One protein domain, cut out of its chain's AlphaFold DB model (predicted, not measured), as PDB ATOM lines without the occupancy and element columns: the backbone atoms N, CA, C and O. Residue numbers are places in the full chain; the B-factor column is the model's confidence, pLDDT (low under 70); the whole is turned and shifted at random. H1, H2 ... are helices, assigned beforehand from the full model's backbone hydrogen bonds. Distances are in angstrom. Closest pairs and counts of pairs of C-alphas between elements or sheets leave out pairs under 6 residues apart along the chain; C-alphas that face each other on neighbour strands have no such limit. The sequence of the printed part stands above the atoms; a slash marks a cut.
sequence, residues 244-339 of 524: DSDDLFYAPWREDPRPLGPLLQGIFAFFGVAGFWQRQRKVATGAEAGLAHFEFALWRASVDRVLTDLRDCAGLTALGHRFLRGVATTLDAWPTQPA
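AT A GLANCE: This is residues 244 to 339 of the 524 residues of an uncharacterized protein of Frankia asymbiotica (UniProt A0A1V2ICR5). What shape? Long helices H1 and H2 form a hairpin with shorter H3 beside them, an up-and-down bundle, each running against the one before. What builds it? It is all helix, three in 96 printed residues, with no named strand. It is compact, radius of gyration of the C-alphas 14.4 A, spanning 47 by 27 by 15 A.

HOW THE PARTS SIT: What touches the longest helix? H2, residues 287 to 309, touches H1, residues 260 to 280, opposite ways at a shallow tilt of 32 degrees, closest at C-alphas Trp 277 and Phe 296, 4.8 A. Its residues 300 to 307 alone touch H3, residues 318 to 332, closest at C-alphas Leu 307 and Leu 324, 6.9 A. And the backbones? O i to N i+4 pairs are within hydrogen-bond range throughout H1 and H3, 18 of 19 in H2.

IN THESE COORDINATES: Where does H2 begin? C-alpha 287 is at (135.921, 108.915, 56.571). How long? H2 spans 34.4 A and H1 29.9 A.

THE WHOLE: Any cut? The printed part has no cut. Low confidence? No printed residue's pLDDT is under 70.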
ATOM      1  N   ASP A 244     145.688  71.124  79.549       71.38
ATOM      2  CA  ASP A 244     144.400  71.810  79.547       71.38
ATOM      3  C   ASP A 244     143.760  71.753  80.943       71.38
ATOM      4  O   ASP A 244     143.442  70.686  81.468       71.38
ATOM      5  N   SER A 245     143.610  72.926  81.555       77.31
ATOM      6  CA  SER A 245     142.771  73.139  82.730       77.31
ATOM      7  C   SER A 245     141.342  73.424  82.285       77.31
ATOM      8  O   SER A 245     141.143  74.097  81.273       77.31
ATOM      9  N   ASP A 246     140.361  73.064  83.112       83.56
ATOM     10  CA  ASP A 246     138.960  73.463  82.911       83.56
ATOM     11  C   ASP A 246     138.714  74.968  83.173       83.56
ATOM     12  O   ASP A 246     137.580  75.441  83.085       83.56
ATOM     13  N   ASP A 247     139.762  75.736  83.495       90.06
ATOM     14  CA  ASP A 247     139.677  77.182  83.677       90.06
ATOM     15  C   ASP A 247     139.289  77.886  82.371       90.06
ATOM     16  O   ASP A 247     139.910  77.718  81.315       90.06
ATOM     17  N   LEU A 248     138.266  78.734  82.475       94.19
ATOM     18  CA  LEU A 248     137.731  79.526  81.379       94.19
ATOM     19  C   LEU A 248     137.919  81.017  81.651       94.19
ATOM     20  O   LEU A 248     137.784  81.503  82.777       94.19
ATOM     21  N   PHE A 249     138.188  81.750  80.581       95.38
ATOM     22  CA  PHE A 249     138.582  83.148  80.620       95.38
ATOM     23  C   PHE A 249     137.720  83.990  79.678       95.38
ATOM     24  O   PHE A 249     137.183  83.501  78.684       95.38
ATOM     25  N   TYR A 250     137.616  85.281  79.979       96.81
ATOM     26  CA  TYR A 250     136.992  86.255  79.091       96.81
ATOM     27  C   TYR A 250     137.854  86.489  77.839       96.81
ATOM     28  O   TYR A 250     139.066  86.678  77.942       96.81
ATOM     29  N   ALA A 251     137.218  86.515  76.666       96.38
ATOM     30  CA  ALA A 251     137.837  86.847  75.387       96.38
ATOM     31  C   ALA A 251     137.098  88.048  74.753       96.38
ATOM     32  O   ALA A 251     135.971  87.879  74.310       96.38
ATOM     33  N   PRO A 252     137.701  89.248  74.654       96.88
ATOM     34  CA  PRO A 252     137.034  90.465  74.153       96.88
ATOM     35  C   PRO A 252     136.601  90.462  72.678       96.88
ATOM     36  O   PRO A 252     136.107  91.467  72.180       96.88
ATOM     37  N   TRP A 253     136.873  89.379  71.959       95.38
ATOM     38  CA  TRP A 253     136.575  89.177  70.540       95.38
ATOM     39  C   TRP A 253     135.669  87.960  70.314       95.38
ATOM     40  O   TRP A 253     135.538  87.486  69.188       95.38
ATOM     41  N   ARG A 254     135.116  87.388  71.389       93.62
ATOM     42  CA  ARG A 254     134.190  86.259  71.345       93.62
ATOM     43  C   ARG A 254     133.125  86.402  72.412       93.62
ATOM     44  O   ARG A 254     133.329  87.024  73.448       93.62
ATOM     45  N   GLU A 255     132.028  85.711  72.172       93.75
ATOM     46  CA  GLU A 255     130.926  85.645  73.116       93.75
ATOM     47  C   GLU A 255     131.160  84.562  74.176       93.75
ATOM     48  O   GLU A 255     130.917  84.798  75.350       93.75
ATOM     49  N   ASP A 256     131.720  83.403  73.811       93.25
ATOM     50  CA  ASP A 256     131.955  82.298  74.744       93.25
ATOM     51  C   ASP A 256     133.231  82.463  75.601       93.25
ATOM     52  O   ASP A 256     134.272  82.903  75.094       93.25
ATOM     53  N   PRO A 257     133.210  82.048  76.887       95.19
ATOM     54  CA  PRO A 257     134.420  81.886  77.689       95.19
ATOM     55  C   PRO A 257     135.400  80.895  77.040       95.19
ATOM     56  O   PRO A 257     134.996  79.849  76.531       95.19
ATOM     57  N   ARG A 258     136.704  81.189  77.090       94.25
ATOM     58  CA  ARG A 258     137.736  80.419  76.377       94.25
ATOM     59  C   ARG A 258     138.708  79.717  77.321       94.25
ATOM     60  O   ARG A 258     139.146  80.347  78.280       94.25
ATOM     61  N   PRO A 259     139.125  78.476  77.014       94.75
ATOM     62  CA  PRO A 259     140.302  77.879  77.634       94.75
ATOM     63  C   PRO A 259     141.574  78.666  77.284       94.75
ATOM     64  O   PRO A 259     141.615  79.407  76.293       94.75
ATOM     65  N   LEU A 260     142.636  78.464  78.066       95.25
ATOM     66  CA  LEU A 260     143.878  79.238  77.964       95.25
ATOM     67  C   LEU A 260     144.554  79.146  76.583       95.25
ATOM     68  O   LEU A 260     144.920  80.176  76.020       95.25
ATOM     69  N   GLY A 261     144.692  77.949  76.007       94.06
ATOM     70  CA  GLY A 261     145.341  77.756  74.701       94.06
ATOM     71  C   GLY A 261     144.673  78.547  73.564       94.06
ATOM     72  O   GLY A 261     145.319  79.387  72.931       94.06
ATOM     73  N   PRO A 262     143.359  78.371  73.326       94.00
ATOM     74  CA  PRO A 262     142.634  79.183  72.353       94.00
ATOM     75  C   PRO A 262     142.593  80.682  72.680       94.00
ATOM     76  O   PRO A 262     142.510  81.501  71.763       94.00
ATOM     77  N   LEU A 263     142.654  81.068  73.958       96.50
ATOM     78  CA  LEU A 263     142.768  82.475  74.335       96.50
ATOM     79  C   LEU A 263     144.122  83.066  73.907       96.50
ATOM     80  O   LEU A 263     144.145  84.164  73.358       96.50
ATOM     81  N   LEU A 264     145.231  82.334  74.072       96.62
ATOM     82  CA  LEU A 264     146.563  82.747  73.601       96.62
ATOM     83  C   LEU A 264     146.602  82.959  72.081       96.62
ATOM     84  O   LEU A 264     147.191  83.937  71.616       96.62
ATOM     85  N   GLN A 265     145.928  82.088  71.323       96.06
ATOM     86  CA  GLN A 265     145.721  82.257  69.880       96.06
ATOM     87  C   GLN A 265     145.026  83.581  69.562       96.06
ATOM     88  O   GLN A 265     145.523  84.357  68.745       96.06
ATOM     89  N   GLY A 266     143.928  83.883  70.258       97.50
ATOM     90  CA  GLY A 266     143.231  85.157  70.102       97.50
ATOM     91  C   GLY A 266     144.093  86.368  70.477       97.50
ATOM     92  O   GLY A 266     144.155  87.326  69.713       97.50
ATOM     93  N   ILE A 267     144.822  86.316  71.600       98.38
ATOM     94  CA  ILE A 267     145.706  87.412  72.038       98.38
ATOM     95  C   ILE A 267     146.707  87.762  70.939       98.38
ATOM     96  O   ILE A 267     146.891  88.937  70.630       98.38
ATOM     97  N   PHE A 268     147.353  86.760  70.340       98.12
ATOM     98  CA  PHE A 268     148.380  87.011  69.338       98.12
ATOM     99  C   PHE A 268     147.801  87.497  68.003       98.12
ATOM    100  O   PHE A 268     148.372  88.401  67.387       98.12
ATOM    101  N   ALA A 269     146.639  86.979  67.596       98.38
ATOM    102  CA  ALA A 269     145.921  87.465  66.421       98.38
ATOM    103  C   ALA A 269     145.487  88.926  66.568       98.38
ATOM    104  O   ALA A 269     145.856  89.771  65.747       98.38
ATOM    105  N   PHE A 270     144.807  89.269  67.664       98.50
ATOM    106  CA  PHE A 270     144.354  90.639  67.910       98.50
ATOM    107  C   PHE A 270     145.487  91.607  68.265       98.50
ATOM    108  O   PHE A 270     145.370  92.802  67.999       98.50
ATOM    109  N   PHE A 271     146.628  91.116  68.757       98.56
ATOM    110  CA  PHE A 271     147.863  91.901  68.819       98.56
ATOM    111  C   PHE A 271     148.347  92.305  67.416       98.56
ATOM    112  O   PHE A 271     148.706  93.465  67.197       98.56
ATOM    113  N   GLY A 272     148.303  91.383  66.448       98.31
ATOM    114  CA  GLY A 272     148.577  91.679  65.039       98.31
ATOM    115  C   GLY A 272     147.608  92.708  64.453       98.31
ATOM    116  O   GLY A 272     148.048  93.664  63.813       98.31
ATOM    117  N   VAL A 273     146.310  92.558  64.735       98.62
ATOM    118  CA  VAL A 273     145.258  93.506  64.325       98.62
ATOM    119  C   VAL A 273     145.495  94.897  64.925       98.62
ATOM    120  O   VAL A 273     145.474  95.893  64.203       98.62
ATOM    121  N   ALA A 274     145.797  94.991  66.223       98.50
ATOM    122  CA  ALA A 274     146.140  96.260  66.862       98.50
ATOM    123  C   ALA A 274     147.383  96.900  66.216       98.50
ATOM    124  O   ALA A 274     147.394  98.102  65.958       98.50
ATOM    125  N   GLY A 275     148.411  96.109  65.887       98.06
ATOM    126  CA  GLY A 275     149.595  96.582  65.164       98.06
ATOM    127  C   GLY A 275     149.278  97.122  63.764       98.06
ATOM    128  O   GLY A 275     149.789  98.177  63.382       98.06
ATOM    129  N   PHE A 276     148.386  96.458  63.023       98.56
ATOM    130  CA  PHE A 276     147.906  96.936  61.724       98.56
ATOM    131  C   PHE A 276     147.216  98.301  61.863       98.56
ATOM    132  O   PHE A 276     147.604  99.274  61.212       98.56
ATOM    133  N   TRP A 277     146.258  98.430  62.783       98.25
ATOM    134  CA  TRP A 277     145.538  99.690  62.979       98.25
ATOM    135  C   TRP A 277     146.406 100.809  63.565       98.25
ATOM    136  O   TRP A 277     146.198 101.981  63.247       98.25
ATOM    137  N   GLN A 278     147.446 100.472  64.336       97.31
ATOM    138  CA  GLN A 278     148.441 101.435  64.826       97.31
ATOM    139  C   GLN A 278     149.099 102.208  63.687       97.31
ATOM    140  O   GLN A 278     149.369 103.409  63.829       97.31
ATOM    141  N   ARG A 279     149.381 101.498  62.589       96.25
ATOM    142  CA  ARG A 279     149.955 102.048  61.370       96.25
ATOM    143  C   ARG A 279     148.874 102.701  60.520       96.25
ATOM    144  O   ARG A 279     149.081 103.842  60.109       96.25
ATOM    145  N   GLN A 280     147.721 102.050  60.335       96.25
ATOM    146  CA  GLN A 280     146.654 102.589  59.487       96.25
ATOM    147  C   GLN A 280     146.115 103.928  59.965       96.25
ATOM    148  O   GLN A 280     145.958 104.834  59.158       96.25
ATOM    149  N   ARG A 281     145.945 104.136  61.273       95.38
ATOM    150  CA  ARG A 281     145.491 105.434  61.804       95.38
ATOM    151  C   ARG A 281     146.419 106.615  61.478       95.38
ATOM    152  O   ARG A 281     146.046 107.756  61.703       95.38
ATOM    153  N   LYS A 282     147.649 106.359  61.010       94.38
ATOM    154  CA  LYS A 282     148.616 107.397  60.607       94.38
ATOM    155  C   LYS A 282     148.566 107.716  59.112       94.38
ATOM    156  O   LYS A 282     149.129 108.730  58.714       94.38
ATOM    157  N   VAL A 283     147.974 106.839  58.300       94.25
ATOM    158  CA  VAL A 283     147.941 106.957  56.832       94.25
ATOM    159  C   VAL A 283     146.520 107.055  56.273       94.25
ATOM    160  O   VAL A 283     146.340 107.610  55.194       94.25
ATOM    161  N   ALA A 284     145.516 106.565  57.007       93.00
ATOM    162  CA  ALA A 284     144.109 106.681  56.655       93.00
ATOM    163  C   ALA A 284     143.672 108.152  56.636       93.00
ATOM    164  O   ALA A 284     144.084 108.959  57.473       93.00
ATOM    165  N   THR A 285     142.818 108.498  55.676       89.31
ATOM    166  CA  THR A 285     142.309 109.862  55.477       89.31
ATOM    167  C   THR A 285     140.796 109.843  55.262       89.31
ATOM    168  O   THR A 285     140.198 108.784  55.087       89.31
ATOM    169  N   GLY A 286     140.151 111.012  55.303       87.31
ATOM    170  CA  GLY A 286     138.705 111.116  55.092       87.31
ATOM    171  C   GLY A 286     137.893 110.344  56.139       87.31
ATOM    172  O   GLY A 286     138.229 110.367  57.324       87.31
ATOM    173  N   ALA A 287     136.825 109.673  55.699       79.69
ATOM    174  CA  ALA A 287     135.921 108.915  56.571       79.69
ATOM    175  C   ALA A 287     136.614 107.736  57.287       79.69
ATOM    176  O   ALA A 287     136.289 107.423  58.429       79.69
ATOM    177  N   GLU A 288     137.635 107.132  56.674       88.81
ATOM    178  CA  GLU A 288     138.341 105.970  57.233       88.81
ATOM    179  C   GLU A 288     139.243 106.322  58.426       88.81
ATOM    180  O   GLU A 288     139.552 105.460  59.249       88.81
ATOM    181  N   ALA A 289     139.663 107.586  58.559       92.50
ATOM    182  CA  ALA A 289     140.563 108.003  59.633       92.50
ATOM    183  C   ALA A 289     139.939 107.785  61.024       92.50
ATOM    184  O   ALA A 289     140.605 107.295  61.940       92.50
ATOM    185  N   GLY A 290     138.650 108.111  61.176       94.75
ATOM    186  CA  GLY A 290     137.912 107.898  62.424       94.75
ATOM    187  C   GLY A 290     137.832 106.418  62.792       94.75
ATOM    188  O   GLY A 290     138.149 106.050  63.926       94.75
ATOM    189  N   LEU A 291     137.498 105.572  61.812       95.88
ATOM    190  CA  LEU A 291     137.449 104.121  61.972       95.88
ATOM    191  C   LEU A 291     138.819 103.553  62.368       95.88
ATOM    192  O   LEU A 291     138.912 102.803  63.335       95.88
ATOM    193  N   ALA A 292     139.902 103.967  61.708       97.00
ATOM    194  CA  ALA A 292     141.242 103.473  62.017       97.00
ATOM    195  C   ALA A 292     141.703 103.827  63.446       97.00
ATOM    196  O   ALA A 292     142.348 103.017  64.117       97.00
ATOM    197  N   HIS A 293     141.359 105.024  63.939       97.56
ATOM    198  CA  HIS A 293     141.607 105.401  65.333       97.56
ATOM    199  C   HIS A 293     140.781 104.568  66.322       97.56
ATOM    200  O   HIS A 293     141.321 104.161  67.354       97.56
ATOM    201  N   PHE A 294     139.509 104.313  66.007       98.00
ATOM    202  CA  PHE A 294     138.616 103.479  66.812       98.00
ATOM    203  C   PHE A 294     139.119 102.035  66.897       98.00
ATOM    204  O   PHE A 294     139.328 101.536  68.000       98.00
ATOM    205  N   GLU A 295     139.401 101.396  65.759       98.06
ATOM    206  CA  GLU A 295     139.868 100.006  65.707       98.06
ATOM    207  C   GLU A 295     141.190  99.831  66.460       98.06
ATOM    208  O   GLU A 295     141.351  98.887  67.235       98.06
ATOM    209  N   PHE A 296     142.132 100.772  66.314       98.56
ATOM    210  CA  PHE A 296     143.369 100.729  67.090       98.56
ATOM    211  C   PHE A 296     143.104 100.806  68.597       98.56
ATOM    212  O   PHE A 296     143.664 100.017  69.359       98.56
ATOM    213  N   ALA A 297     142.279 101.763  69.033       98.31
ATOM    214  CA  ALA A 297     141.982 101.955  70.447       98.31
ATOM    215  C   ALA A 297     141.260 100.736  71.045       98.31
ATOM    216  O   ALA A 297     141.641 100.286  72.126       98.31
ATOM    217  N   LEU A 298     140.286 100.175  70.320       98.38
ATOM    218  CA  LEU A 298     139.520  99.002  70.732       98.38
ATOM    219  C   LEU A 298     140.433  97.786  70.890       98.38
ATOM    220  O   LEU A 298     140.543  97.242  71.986       98.38
ATOM    221  N   TRP A 299     141.142  97.382  69.832       98.44
ATOM    222  CA  TRP A 299     141.930  96.150  69.877       98.44
ATOM    223  C   TRP A 299     143.140  96.254  70.791       98.44
ATOM    224  O   TRP A 299     143.475  95.280  71.466       98.44
ATOM    225  N   ARG A 300     143.751  97.441  70.899       98.06
ATOM    226  CA  ARG A 300     144.776  97.671  71.916       98.06
ATOM    227  C   ARG A 300     144.214  97.443  73.321       98.06
ATOM    228  O   ARG A 300     144.848  96.731  74.092       98.06
ATOM    229  N   ALA A 301     143.082  98.058  73.669       96.94
ATOM    230  CA  ALA A 301     142.491  97.929  75.002       96.94
ATOM    231  C   ALA A 301     142.033  96.488  75.291       96.94
ATOM    232  O   ALA A 301     142.262  95.975  76.383       96.94
ATOM    233  N   SER A 302     141.460  95.812  74.295       97.94
ATOM    234  CA  SER A 302     141.057  94.408  74.376       97.94
ATOM    235  C   SER A 302     142.232  93.478  74.684       97.94
ATOM    236  O   SER A 302     142.153  92.667  75.605       97.94
ATOM    237  N   VAL A 303     143.349  93.608  73.963       98.44
ATOM    238  CA  VAL A 303     144.547  92.791  74.221       98.44
ATOM    239  C   VAL A 303     145.132  93.106  75.602       98.44
ATOM    240  O   VAL A 303     145.424  92.190  76.367       98.44
ATOM    241  N   ASP A 304     145.246  94.388  75.953       97.50
ATOM    242  CA  ASP A 304     145.760  94.857  77.247       97.50
ATOM    243  C   ASP A 304     144.974  94.288  78.440       97.50
ATOM    244  O   ASP A 304     145.552  93.821  79.430       97.50
ATOM    245  N   ARG A 305     143.643  94.239  78.304       96.38
ATOM    246  CA  ARG A 305     142.743  93.668  79.306       96.38
ATOM    247  C   ARG A 305     143.079  92.208  79.596       96.38
ATOM    248  O   ARG A 305     143.272  91.845  80.754       96.38
ATOM    249  N   VAL A 306     143.180  91.384  78.556       97.25
ATOM    250  CA  VAL A 306     143.450  89.948  78.723       97.25
ATOM    251  C   VAL A 306     144.875  89.707  79.228       97.25
ATOM    252  O   VAL A 306     145.091  88.834  80.064       97.25
ATOM    253  N   LEU A 307     145.851  90.508  78.789       97.44
ATOM    254  CA  LEU A 307     147.219  90.447  79.319       97.44
ATOM    255  C   LEU A 307     147.267  90.744  80.823       97.44
ATOM    256  O   LEU A 307     148.054  90.133  81.547       97.44
ATOM    257  N   THR A 308     146.429  91.666  81.295       95.88
ATOM    258  CA  THR A 308     146.289  91.959  82.725       95.88
ATOM    259  C   THR A 308     145.666  90.784  83.472       95.88
ATOM    260  O   THR A 308     146.217  90.372  84.493       95.88
ATOM    261  N   ASP A 309     144.592  90.198  82.937       92.88
ATOM    262  CA  ASP A 309     143.904  89.053  83.549       92.88
ATOM    263  C   ASP A 309     144.799  87.791  83.607       92.88
ATOM    264  O   ASP A 309     144.697  86.999  84.543       92.88
ATOM    265  N   LEU A 310     145.722  87.618  82.651       95.50
ATOM    266  CA  LEU A 310     146.626  86.460  82.577       95.50
ATOM    267  C   LEU A 310     148.014  86.670  83.206       95.50
ATOM    268  O   LEU A 310     148.833  85.748  83.173       95.50
ATOM    269  N   ARG A 311     148.309  87.848  83.771       92.69
ATOM    270  CA  ARG A 311     149.659  88.212  84.248       92.69
ATOM    271  C   ARG A 311     150.277  87.160  85.173       92.69
ATOM    272  O   ARG A 311     151.421  86.760  84.958       92.69
ATOM    273  N   ASP A 312     149.483  86.698  86.134       91.00
ATOM    274  CA  ASP A 312     149.865  85.728  87.164       91.00
ATOM    275  C   ASP A 312     149.138  84.378  86.976       91.00
ATOM    276  O   ASP A 312     148.934  83.626  87.928       91.00
ATOM    277  N   CYS A 313     148.706  84.069  85.745       93.56
ATOM    278  CA  CYS A 313     147.981  82.836  85.444       93.56
ATOM    279  C   CYS A 313     148.881  81.604  85.621       93.56
ATOM    280  O   CYS A 313     149.829  81.404  84.864       93.56
ATOM    281  N   ALA A 314     148.532  80.738  86.577       91.75
ATOM    282  CA  ALA A 314     149.286  79.522  86.887       91.75
ATOM    283  C   ALA A 314     149.312  78.488  85.743       91.75
ATOM    284  O   ALA A 314     150.174  77.613  85.735       91.75
ATOM    285  N   GLY A 315     148.385  78.582  84.782       93.69
ATOM    286  CA  GLY A 315     148.337  77.700  83.615       93.69
ATOM    287  C   GLY A 315     149.417  77.990  82.565       93.69
ATOM    288  O   GLY A 315     149.630  77.173  81.671       93.69
ATOM    289  N   LEU A 316     150.114  79.129  82.644       95.88
ATOM    290  CA  LEU A 316     151.179  79.486  81.706       95.88
ATOM    291  C   LEU A 316     152.509  78.817  82.072       95.88
ATOM    292  O   LEU A 316     152.900  78.738  83.235       95.88
ATOM    293  N   THR A 317     153.271  78.402  81.057       96.00
ATOM    294  CA  THR A 317     154.670  78.004  81.264       96.00
ATOM    295  C   THR A 317     155.554  79.240  81.459       96.00
ATOM    296  O   THR A 317     155.166  80.376  81.161       96.00
ATOM    297  N   ALA A 318     156.808  79.048  81.883       96.19
ATOM    298  CA  ALA A 318     157.788  80.140  81.921       96.19
ATOM    299  C   ALA A 318     157.972  80.808  80.540       96.19
ATOM    300  O   ALA A 318     158.175  82.024  80.452       96.19
ATOM    301  N   LEU A 319     157.868  80.021  79.460       96.81
ATOM    302  CA  LEU A 319     157.903  80.531  78.094       96.81
ATOM    303  C   LEU A 319     156.627  81.308  77.755       96.81
ATOM    304  O   LEU A 319     156.745  82.395  77.195       96.81
ATOM    305  N   GLY A 320     155.447  80.828  78.159       96.88
ATOM    306  CA  GLY A 320     154.180  81.556  78.030       96.88
ATOM    307  C   GLY A 320     154.207  82.929  78.697       96.88
ATOM    308  O   GLY A 320     153.921  83.941  78.057       96.88
ATOM    309  N   HIS A 321     154.672  83.008  79.947       97.50
ATOM    310  CA  HIS A 321     154.849  84.292  80.634       97.50
ATOM    311  C   HIS A 321     155.867  85.203  79.932       97.50
ATOM    312  O   HIS A 321     155.706  86.424  79.898       97.50
ATOM    313  N   ARG A 322     156.956  84.654  79.378       97.25
ATOM    314  CA  ARG A 322     157.914  85.447  78.588       97.25
ATOM    315  C   ARG A 322     157.287  85.951  77.286       97.25
ATOM    316  O   ARG A 322     157.506  87.109  76.940       97.25
ATOM    317  N   PHE A 323     156.514  85.114  76.602       97.12
ATOM    318  CA  PHE A 323     155.803  85.457  75.377       97.12
ATOM    319  C   PHE A 323     154.821  86.611  75.615       97.12
ATOM    320  O   PHE A 323     154.954  87.656  74.981       97.12
ATOM    321  N   LEU A 324     153.927  86.489  76.604       97.88
ATOM    322  CA  LEU A 324     152.955  87.541  76.924       97.88
ATOM    323  C   LEU A 324     153.612  88.839  77.407       97.88
ATOM    324  O   LEU A 324     153.150  89.920  77.051       97.88
ATOM    325  N   ARG A 325     154.734  88.769  78.138       97.81
ATOM    326  CA  ARG A 325     155.522  89.972  78.468       97.81
ATOM    327  C   ARG A 325     156.082  90.667  77.227       97.81
ATOM    328  O   ARG A 325     156.135  91.893  77.207       97.81
ATOM    329  N   GLY A 326     156.488  89.916  76.204       98.00
ATOM    330  CA  GLY A 326     156.923  90.477  74.923       98.00
ATOM    331  C   GLY A 326     155.791  91.199  74.190       98.00
ATOM    332  O   GLY A 326     155.990  92.313  73.700       98.00
ATOM    333  N   VAL A 327     154.593  90.605  74.186       98.06
ATOM    334  CA  VAL A 327     153.375  91.237  73.652       98.06
ATOM    335  C   VAL A 327     153.073  92.533  74.411       98.06
ATOM    336  O   VAL A 327     152.979  93.585  73.785       98.06
ATOM    337  N   ALA A 328     153.018  92.482  75.747       97.81
ATOM    338  CA  ALA A 328     152.757  93.645  76.600       97.81
ATOM    339  C   ALA A 328     153.775  94.774  76.371       97.81
ATOM    340  O   ALA A 328     153.392  95.897  76.067       97.81
ATOM    341  N   THR A 329     155.074  94.452  76.391       97.81
ATOM    342  CA  THR A 329     156.156  95.428  76.159       97.81
ATOM    343  C   THR A 329     156.015  96.119  74.802       97.81
ATOM    344  O   THR A 329     156.264  97.316  74.672       97.81
ATOM    345  N   THR A 330     155.607  95.372  73.773       97.25
ATOM    346  CA  THR A 330     155.407  95.938  72.434       97.25
ATOM    347  C   THR A 330     154.162  96.824  72.383       97.25
ATOM    348  O   THR A 330     154.195  97.897  71.782       97.25
ATOM    349  N   LEU A 331     153.080  96.408  73.045       96.00
ATOM    350  CA  LEU A 331     151.831  97.162  73.135       96.00
ATOM    351  C   LEU A 331     152.006  98.484  73.906       96.00
ATOM    352  O   LEU A 331     151.439  99.510  73.523       96.00
ATOM    353  N   ASP A 332     152.836  98.491  74.950       95.25
ATOM    354  CA  ASP A 332     153.181  99.680  75.740       95.25
ATOM    355  C   ASP A 332     153.909 100.746  74.911       95.25
ATOM    356  O   ASP A 332     153.721 101.944  75.129       95.25
ATOM    357  N   ALA A 333     154.663 100.334  73.888       95.94
ATOM    358  CA  ALA A 333     155.304 101.249  72.946       95.94
ATOM    359  C   ALA A 333     154.321 101.892  71.945       95.94
ATOM    360  O   ALA A 333     154.716 102.755  71.152       95.94
ATOM    361  N   TRP A 334     153.046 101.489  71.942       95.12
ATOM    362  CA  TRP A 334     152.002 102.020  71.064       95.12
ATOM    363  C   TRP A 334     150.968 102.815  71.872       95.12
ATOM    364  O   TRP A 334     149.907 102.287  72.217       95.12
ATOM    365  N   PRO A 335     151.231 104.099  72.182       89.75
ATOM    366  CA  PRO A 335     150.284 104.902  72.942       89.75
ATOM    367  C   PRO A 335     148.982 105.105  72.158       89.75
ATOM    368  O   PRO A 335     148.977 105.265  70.930       89.75
ATOM    369  N   THR A 336     147.861 105.124  72.882       79.56
ATOM    370  CA  THR A 336     146.549 105.502  72.331       79.56
ATOM    371  C   THR A 336     146.574 106.931  71.811       79.56
ATOM    372  O   THR A 336     146.067 107.185  70.723       79.56
ATOM    373  N   GLN A 337     147.262 107.828  72.513       79.44
ATOM    374  CA  GLN A 337     147.449 109.217  72.112       79.44
ATOM    375  C   GLN A 337     148.628 109.411  71.133       79.44
ATOM    376  O   GLN A 337     149.631 108.700  71.238       79.44
ATOM    377  N   PRO A 338     148.544 110.393  70.214       79.06
ATOM    378  CA  PRO A 338     147.389 111.259  69.969       79.06
ATOM    379  C   PRO A 338     146.271 110.520  69.205       79.06
ATOM    380  O   PRO A 338     146.517 109.931  68.152       79.06
ATOM    381  N   ALA A 339     145.043 110.551  69.729       83.25
ATOM    382  CA  ALA A 339     143.838 110.076  69.043       83.25
ATOM    383  C   ALA A 339     142.686 111.072  69.251       83.25
ATOM    384  O   ALA A 339     142.569 111.626  70.349       83.25
TER     385      ALA A 339